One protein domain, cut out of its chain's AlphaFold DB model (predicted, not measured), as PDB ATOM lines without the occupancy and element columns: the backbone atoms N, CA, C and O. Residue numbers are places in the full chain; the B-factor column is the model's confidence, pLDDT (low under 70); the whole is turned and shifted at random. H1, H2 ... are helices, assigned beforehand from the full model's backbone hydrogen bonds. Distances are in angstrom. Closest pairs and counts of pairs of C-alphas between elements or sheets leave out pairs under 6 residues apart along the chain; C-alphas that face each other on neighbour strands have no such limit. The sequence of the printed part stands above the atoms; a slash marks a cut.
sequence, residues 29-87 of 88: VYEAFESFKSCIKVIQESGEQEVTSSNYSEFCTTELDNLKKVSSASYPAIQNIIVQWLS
ATOM      1  N   VAL A  29      57.558 -39.053  41.571       94.38
ATOM      2  CA  VAL A  29      56.495 -39.484  42.487       94.38
ATOM      3  C   VAL A  29      56.381 -38.517  43.659       94.38
ATOM      4  O   VAL A  29      55.266 -38.132  44.016       94.38
ATOM      5  N   TYR A  30      57.511 -38.102  44.235       93.62
ATOM      6  CA  TYR A  30      57.538 -37.126  45.323       93.62
ATOM      7  C   TYR A  30      56.956 -35.780  44.877       93.62
ATOM      8  O   TYR A  30      56.074 -35.245  45.546       93.62
ATOM      9  N   GLU A  31      57.381 -35.265  43.723       94.75
ATOM     10  CA  GLU A  31      56.872 -33.998  43.186       94.75
ATOM     11  C   GLU A  31      55.364 -34.035  42.934       94.75
ATOM     12  O   GLU A  31      54.635 -33.127  43.341       94.75
ATOM     13  N   ALA A  32      54.869 -35.103  42.297       96.81
ATOM     14  CA  ALA A  32      53.443 -35.264  42.047       96.81
ATOM     15  C   ALA A  32      52.642 -35.384  43.354       96.81
ATOM     16  O   ALA A  32      51.530 -34.862  43.448       96.81
ATOM     17  N   PHE A  33      53.206 -36.035  44.376       96.75
ATOM     18  CA  PHE A  33      52.563 -36.165  45.679       96.75
ATOM     19  C   PHE A  33      52.507 -34.832  46.436       96.75
ATOM     20  O   PHE A  33      51.452 -34.478  46.966       96.75
ATOM     21  N   GLU A  34      53.591 -34.051  46.445       96.50
ATOM     22  CA  GLU A  34      53.599 -32.713  47.053       96.50
ATOM     23  C   GLU A  34      52.687 -31.735  46.302       96.50
ATOM     24  O   GLU A  34      51.992 -30.936  46.934       96.50
ATOM     25  N   SER A  35      52.610 -31.839  44.972       97.75
ATOM     26  CA  SER A  35      51.659 -31.074  44.160       97.75
ATOM     27  C   SER A  35      50.207 -31.379  44.552       97.75
ATOM     28  O   SER A  35      49.445 -30.453  44.845       97.75
ATOM     29  N   PHE A  36      49.842 -32.661  44.667       98.31
ATOM     30  CA  PHE A  36      48.515 -33.075  45.133       98.31
ATOM     31  C   PHE A  36      48.212 -32.569  46.553       98.31
ATOM     32  O   PHE A  36      47.154 -31.980  46.791       98.31
ATOM     33  N   LYS A  37      49.154 -32.718  47.496       97.25
ATOM     34  CA  LYS A  37      49.001 -32.205  48.868       97.25
ATOM     35  C   LYS A  37      48.784 -30.697  48.906       97.25
ATOM     36  O   LYS A  37      47.959 -30.228  49.683       97.25
ATOM     37  N   SER A  38      49.534 -29.948  48.100       98.00
ATOM     38  CA  SER A  38      49.410 -28.492  48.014       98.00
ATOM     39  C   SER A  38      47.999 -28.084  47.584       98.00
ATOM     40  O   SER A  38      47.363 -27.276  48.256       98.00
ATOM     41  N   CYS A  39      47.463 -28.719  46.537       98.12
ATOM     42  CA  CYS A  39      46.106 -28.447  46.065       98.12
ATOM     43  C   CYS A  39      45.040 -28.738  47.139       98.12
ATOM     44  O   CYS A  39      44.179 -27.898  47.398       98.12
ATOM     45  N   ILE A  40      45.130 -29.879  47.827       97.56
ATOM     46  CA  ILE A  40      44.183 -30.230  48.895       97.56
ATOM     47  C   ILE A  40      44.250 -29.241  50.065       97.56
ATOM     48  O   ILE A  40      43.209 -28.844  50.585       97.56
ATOM     49  N   LYS A  41      45.452 -28.799  50.457       96.44
ATOM     50  CA  LYS A  41      45.613 -27.799  51.523       96.44
ATOM     51  C   LYS A  41      44.928 -26.483  51.184       96.44
ATOM     52  O   LYS A  41      44.260 -25.935  52.047       96.44
ATOM     53  N   VAL A  42      45.018 -26.016  49.937       97.25
ATOM     54  CA  VAL A  42      44.320 -24.793  49.500       97.25
ATOM     55  C   VAL A  42      42.803 -24.921  49.679       97.25
ATOM     56  O   VAL A  42      42.156 -23.972  50.115       97.25
ATOM     57  N   ILE A  43      42.230 -26.092  49.390       95.81
ATOM     58  CA  ILE A  43      40.793 -26.354  49.586       95.81
ATOM     59  C   ILE A  43      40.443 -26.385  51.080       95.81
ATOM     60  O   ILE A  43      39.446 -25.804  51.494       95.81
ATOM     61  N   GLN A  44      41.275 -27.023  51.907       94.81
ATOM     62  CA  GLN A  44      41.075 -27.044  53.360       94.81
ATOM     63  C   GLN A  44      41.191 -25.638  53.977       94.81
ATOM     64  O   GLN A  44      40.419 -25.291  54.866       94.81
ATOM     65  N   GLU A  45      42.123 -24.817  53.489       96.50
ATOM     66  CA  GLU A  45      42.340 -23.435  53.932       96.50
ATOM     67  C   GLU A  45      41.227 -22.483  53.475       96.50
ATOM     68  O   GLU A  45      40.937 -21.517  54.182       96.50
ATOM     69  N   SER A  46      40.579 -22.745  52.330       95.50
ATOM     70  CA  SER A  46      39.429 -21.944  51.889       95.50
ATOM     71  C   SER A  46      38.215 -22.126  52.803       95.50
ATOM     72  O   SER A  46      37.395 -21.215  52.926       95.50
ATOM     73  N   GLY A  47      38.098 -23.290  53.453       90.44
ATOM     74  CA  GLY A  47      36.992 -23.627  54.351       90.44
ATOM     75  C   GLY A  47      35.642 -23.797  53.648       90.44
ATOM     76  O   GLY A  47      34.622 -23.942  54.318       90.44
ATOM     77  N   GLU A  48      35.610 -23.781  52.312       88.44
ATOM     78  CA  GLU A  48      34.376 -23.949  51.538       88.44
ATOM     79  C   GLU A  48      33.896 -25.403  51.532       88.44
ATOM     80  O   GLU A  48      32.698 -25.663  51.411       88.44
ATOM     81  N   GLN A  49      34.830 -26.355  51.629       90.94
ATOM     82  CA  GLN A  49      34.565 -27.785  51.507       90.94
ATOM     83  C   GLN A  49      35.473 -28.579  52.449       90.94
ATOM     84  O   GLN A  49      36.664 -28.299  52.575       90.94
ATOM     85  N   GLU A  50      34.908 -29.593  53.102       94.19
ATOM     86  CA  GLU A  50      35.665 -30.496  53.966       94.19
ATOM     87  C   GLU A  50      36.301 -31.613  53.131       94.19
ATOM     88  O   GLU A  50      35.606 -32.408  52.489       94.19
ATOM     89  N   VAL A  51      37.633 -31.687  53.157       96.19
ATOM     90  CA  VAL A  51      38.386 -32.779  52.528       96.19
ATOM     91  C   VAL A  51      38.717 -33.837  53.575       96.19
ATOM     92  O   VAL A  51      39.398 -33.558  54.558       96.19
ATOM     93  N   THR A  52      38.275 -35.064  53.322       96.81
ATOM     94  CA  THR A  52      38.410 -36.239  54.190       96.81
ATOM     95  C   THR A  52      39.029 -37.408  53.427       96.81
ATOM     96  O   THR A  52      39.073 -37.436  52.193       96.81
ATOM     97  N   SER A  53      39.425 -38.455  54.151       96.44
ATOM     98  CA  SER A  53      39.870 -39.718  53.551       96.44
ATOM     99  C   SER A  53      38.811 -40.414  52.680       96.44
ATOM    100  O   SER A  53      39.174 -41.273  51.877       96.44
ATOM    101  N   SER A  54      37.530 -40.044  52.796       95.94
ATOM    102  CA  SER A  54      36.430 -40.653  52.036       95.94
ATOM    103  C   SER A  54      36.113 -39.934  50.722       95.94
ATOM    104  O   SER A  54      35.604 -40.574  49.808       95.94
ATOM    105  N   ASN A  55      36.408 -38.634  50.613       96.69
ATOM    106  CA  ASN A  55      36.032 -37.808  49.456       96.69
ATOM    107  C   ASN A  55      37.221 -37.134  48.745       96.69
ATOM    108  O   ASN A  55      37.016 -36.488  47.723       96.69
ATOM    109  N   TYR A  56      38.469 -37.298  49.210       96.31
ATOM    110  CA  TYR A  56      39.641 -36.648  48.593       96.31
ATOM    111  C   TYR A  56      39.794 -36.903  47.090       96.31
ATOM    112  O   TYR A  56      40.370 -36.080  46.388       96.31
ATOM    113  N   SER A  57      39.302 -38.042  46.592       97.06
ATOM    114  CA  SER A  57      39.397 -38.404  45.177       97.06
ATOM    115  C   SER A  57      38.532 -37.543  44.258       97.06
ATOM    116  O   SER A  57      38.703 -37.604  43.042       97.06
ATOM    117  N   GLU A  58      37.602 -36.775  44.821       97.31
ATOM    118  CA  GLU A  58      36.748 -35.826  44.100       97.31
ATOM    119  C   GLU A  58      37.447 -34.473  43.887       97.31
ATOM    120  O   GLU A  58      37.007 -33.662  43.074       97.31
ATOM    121  N   PHE A  59      38.566 -34.246  44.579       96.50
ATOM    122  CA  PHE A  59      39.328 -33.005  44.561       96.50
ATOM    123  C   PHE A  59      40.658 -33.176  43.839       96.50
ATOM    124  O   PHE A  59      41.241 -34.262  43.832       96.50
ATOM    125  N   CYS A  60      41.165 -32.077  43.269       97.19
ATOM    126  CA  CYS A  60      42.496 -32.037  42.654       97.19
ATOM    127  C   CYS A  60      42.710 -33.203  41.670       97.19
ATOM    128  O   CYS A  60      43.729 -33.896  41.705       97.19
ATOM    129  N   THR A  61      41.693 -33.494  40.845       97.69
ATOM    130  CA  THR A  61      41.645 -34.708  40.014       97.69
ATOM    131  C   THR A  61      42.807 -34.762  39.029       97.69
ATOM    132  O   THR A  61      43.352 -35.832  38.782       97.69
ATOM    133  N   THR A  62      43.236 -33.606  38.519       98.12
ATOM    134  CA  THR A  62      44.399 -33.476  37.634       98.12
ATOM    135  C   THR A  62      45.686 -33.910  38.335       98.12
ATOM    136  O   THR A  62      46.447 -34.717  37.799       98.12
ATOM    137  N   GLU A  63      45.929 -33.414  39.547       98.38
ATOM    138  CA  GLU A  63      47.102 -33.734  40.356       98.38
ATOM    139  C   GLU A  63      47.072 -35.201  40.797       98.38
ATOM    140  O   GLU A  63      48.083 -35.901  40.716       98.38
ATOM    141  N   LEU A  64      45.897 -35.693  41.198       98.06
ATOM    142  CA  LEU A  64      45.690 -37.077  41.602       98.06
ATOM    143  C   LEU A  64      45.917 -38.053  40.440       98.06
ATOM    144  O   LEU A  64      46.530 -39.105  40.627       98.06
ATOM    145  N   ASP A  65      45.455 -37.718  39.237       98.19
ATOM    146  CA  ASP A  65      45.661 -38.542  38.048       98.19
ATOM    147  C   ASP A  65      47.111 -38.493  37.561       98.19
ATOM    148  O   ASP A  65      47.656 -39.525  37.156       98.19
ATOM    149  N   ASN A  66      47.783 -37.343  37.673       98.00
ATOM    150  CA  ASN A  66      49.222 -37.265  37.437       98.00
ATOM    151  C   ASN A  66      49.990 -38.159  38.421       98.00
ATOM    152  O   ASN A  66      50.825 -38.959  38.000       98.00
ATOM    153  N   LEU A  67      49.648 -38.098  39.711       97.88
ATOM    154  CA  LEU A  67      50.237 -38.948  40.739       97.88
ATOM    155  C   LEU A  67      50.027 -40.435  40.429       97.88
ATOM    156  O   LEU A  67      50.994 -41.197  40.442       97.88
ATOM    157  N   LYS A  68      48.808 -40.857  40.067       97.81
ATOM    158  CA  LYS A  68      48.523 -42.236  39.618       97.81
ATOM    159  C   LYS A  68      49.387 -42.642  38.428       97.81
ATOM    160  O   LYS A  68      49.874 -43.768  38.379       97.81
ATOM    161  N   LYS A  69      49.577 -41.742  37.462       97.81
ATOM    162  CA  LYS A  69      50.351 -42.012  36.249       97.81
ATOM    163  C   LYS A  69      51.827 -42.246  36.562       97.81
ATOM    164  O   LYS A  69      52.386 -43.241  36.102       97.81
ATOM    165  N   VAL A  70      52.450 -41.367  37.348       96.75
ATOM    166  CA  VAL A  70      53.887 -41.468  37.673       96.75
ATOM    167  C   VAL A  70      54.189 -42.551  38.709       96.75
ATOM    168  O   VAL A  70      55.287 -43.095  38.716       96.75
ATOM    169  N   SER A  71      53.208 -42.913  39.542       96.00
ATOM    170  CA  SER A  71      53.346 -43.925  40.595       96.00
ATOM    171  C   SER A  71      52.558 -45.209  40.325       96.00
ATOM    172  O   SER A  71      52.300 -45.952  41.254       96.00
ATOM    173  N   SER A  72      52.173 -45.521  39.083       95.31
ATOM    174  CA  SER A  72      51.204 -46.598  38.771       95.31
ATOM    175  C   SER A  72      51.398 -47.924  39.531       95.31
ATOM    176  O   SER A  72      50.432 -48.471  40.060       95.31
ATOM    177  N   ALA A  73      52.635 -48.421  39.646       94.19
ATOM    178  CA  ALA A  73      52.951 -49.649  40.380       94.19
ATOM    179  C   ALA A  73      52.916 -49.489  41.913       94.19
ATOM    180  O   ALA A  73      52.582 -50.431  42.628       94.19
ATOM    181  N   SER A  74      53.266 -48.308  42.423       94.50
ATOM    182  CA  SER A  74      53.310 -47.984  43.853       94.50
ATOM    183  C   SER A  74      52.072 -47.228  44.344       94.50
ATOM    184  O   SER A  74      51.949 -46.989  45.545       94.50
ATOM    185  N   TYR A  75      51.123 -46.898  43.463       96.31
ATOM    186  CA  TYR A  75      49.971 -46.067  43.788       96.31
ATOM    187  C   TYR A  75      49.133 -46.633  44.937       96.31
ATOM    188  O   TYR A  75      48.758 -45.840  45.790       96.31
ATOM    189  N   PRO A  76      48.902 -47.955  45.084       97.50
ATOM    190  CA  PRO A  76      48.213 -48.478  46.268       97.50
ATOM    191  C   PRO A  76      48.909 -48.125  47.594       97.50
ATOM    192  O   PRO A  76      48.251 -47.843  48.595       97.50
ATOM    193  N   ALA A  77      50.246 -48.092  47.614       97.00
ATOM    194  CA  ALA A  77      51.006 -47.671  48.790       97.00
ATOM    195  C   ALA A  77      50.888 -46.156  49.017       97.00
ATOM    196  O   ALA A  77      50.644 -45.722  50.142       97.00
ATOM    197  N   ILE A  78      50.983 -45.358  47.950       96.62
ATOM    198  CA  ILE A  78      50.788 -43.900  48.003       96.62
ATOM    199  C   ILE A  78      49.361 -43.541  48.441       96.62
ATOM    200  O   ILE A  78      49.165 -42.630  49.237       96.62
ATOM    201  N   GLN A  79      48.361 -44.293  47.989       97.50
ATOM    202  CA  GLN A  79      46.963 -44.118  48.360       97.50
ATOM    203  C   GLN A  79      46.763 -44.303  49.866       97.50
ATOM    204  O   GLN A  79      46.095 -43.491  50.501       97.50
ATOM    205  N   ASN A  80      47.398 -45.319  50.457       97.62
ATOM    206  CA  ASN A  80      47.394 -45.491  51.908       97.62
ATOM    207  C   ASN A  80      48.043 -44.298  52.623       97.62
ATOM    208  O   ASN A  80      47.517 -43.849  53.636       97.62
ATOM    209  N   ILE A  81      49.140 -43.748  52.089       97.19
ATOM    210  CA  ILE A  81      49.778 -42.545  52.648       97.19
ATOM    211  C   ILE A  81      48.823 -41.343  52.589       97.19
ATOM    212  O   ILE A  81      48.707 -40.630  53.582       97.19
ATOM    213  N   ILE A  82      48.097 -41.141  51.483       97.56
ATOM    214  CA  ILE A  82      47.074 -40.085  51.361       97.56
ATOM    215  C   ILE A  82      45.989 -40.259  52.431       97.56
ATOM    216  O   ILE A  82      45.682 -39.318  53.158       97.56
ATOM    217  N   VAL A  83      45.435 -41.467  52.560       97.56
ATOM    218  CA  VAL A  83      44.374 -41.767  53.534       97.56
ATOM    219  C   VAL A  83      44.851 -41.527  54.969       97.56
ATOM    220  O   VAL A  83      44.125 -40.923  55.756       97.56
ATOM    221  N   GLN A  84      46.069 -41.958  55.310       97.19
ATOM    222  CA  GLN A  84      46.662 -41.727  56.632       97.19
ATOM    223  C   GLN A  84      46.959 -40.249  56.890       97.19
ATOM    224  O   GLN A  84      46.803 -39.779  58.012       97.19
ATOM    225  N   TRP A  85      47.385 -39.505  55.870       96.00
ATOM    226  CA  TRP A  85      47.609 -38.067  55.980       96.00
ATOM    227  C   TRP A  85      46.307 -37.306  56.263       96.00
ATOM    228  O   TRP A  85      46.297 -36.437  57.125       96.00
ATOM    229  N   LEU A  86      45.210 -37.671  55.599       96.31
ATOM    230  CA  LEU A  86      43.905 -37.016  55.752       96.31
ATOM    231  C   LEU A  86      43.104 -37.462  56.981       96.31
ATOM    232  O   LEU A  86      42.038 -36.912  57.238       96.31
ATOM    233  N   SER A  87      43.568 -38.484  57.698       93.38
ATOM    234  CA  SER A  87      42.914 -38.987  58.916       93.38
ATOM    235  C   SER A  87      43.576 -38.479  60.206       93.38
ATOM    236  O   SER A  87      43.204 -38.938  61.286       93.38
TER     237      SER A  87
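This is residues 29 to 87 of the 88 residues of an uncharacterized protein of Alteromonas sp. KUL49 (UniProt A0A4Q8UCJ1). Three helices lie in a loose triangle: the long H1 and the shorter H2 are side by side as a helical hairpin, and H3 is set a little off from both. A long loop, residues 47 to 60, runs from the end of H1 past the end of H3 to the start of H2. The printed part has 59 residues with three named helices, in the order H1, H2, H3, and no named strand; the class is all helix. It is compact, with a radius of gyration of the C-alphas of 10.8 A, and elongated, spanning 33 by 18 by 16 A.

H1, residues 29 to 46, is the longest helix. It touches H2, residues 61 to 70, with 13 pairs of C-alphas within 8 A. The closest C-alphas of this hairpin are those of Phe 36 and Glu 63, 5.0 A apart. The two run opposite ways at a shallow tilt of 15 degrees. H3, residues 75 to 86, is close to H2 but not clearly touching it; their closest C-alphas, those of Lys 68 and Tyr 75, are 5.8 A apart. H2 and H3 run opposite ways at a steep tilt of 42 degrees. H1 and H3 are near each other, with 11 pairs of C-alphas within 10 A. In H1, H2 and H3 every O i to N i+4 pair is within hydrogen-bond range.

H1 measures 26.2 A from C-alpha 29 at (56.495, -39.484, 42.487) to C-alpha 46. H2 measures 14.2 A and begins with C-alpha 61 at (41.645, -34.708, 40.014). H3 measures 16.2 A and ends with C-alpha 86 at (43.905, -37.016, 55.752).

The two C-alphas farthest apart, those of Glu 48 and Ala 73, are 33.6 A from each other. The link from H1 to H2 is long, with 14 residues, and that from H2 to H3 is tight, with 4. The printed part has no cut. Its mean pLDDT is 96.3, and no printed residue is under 70.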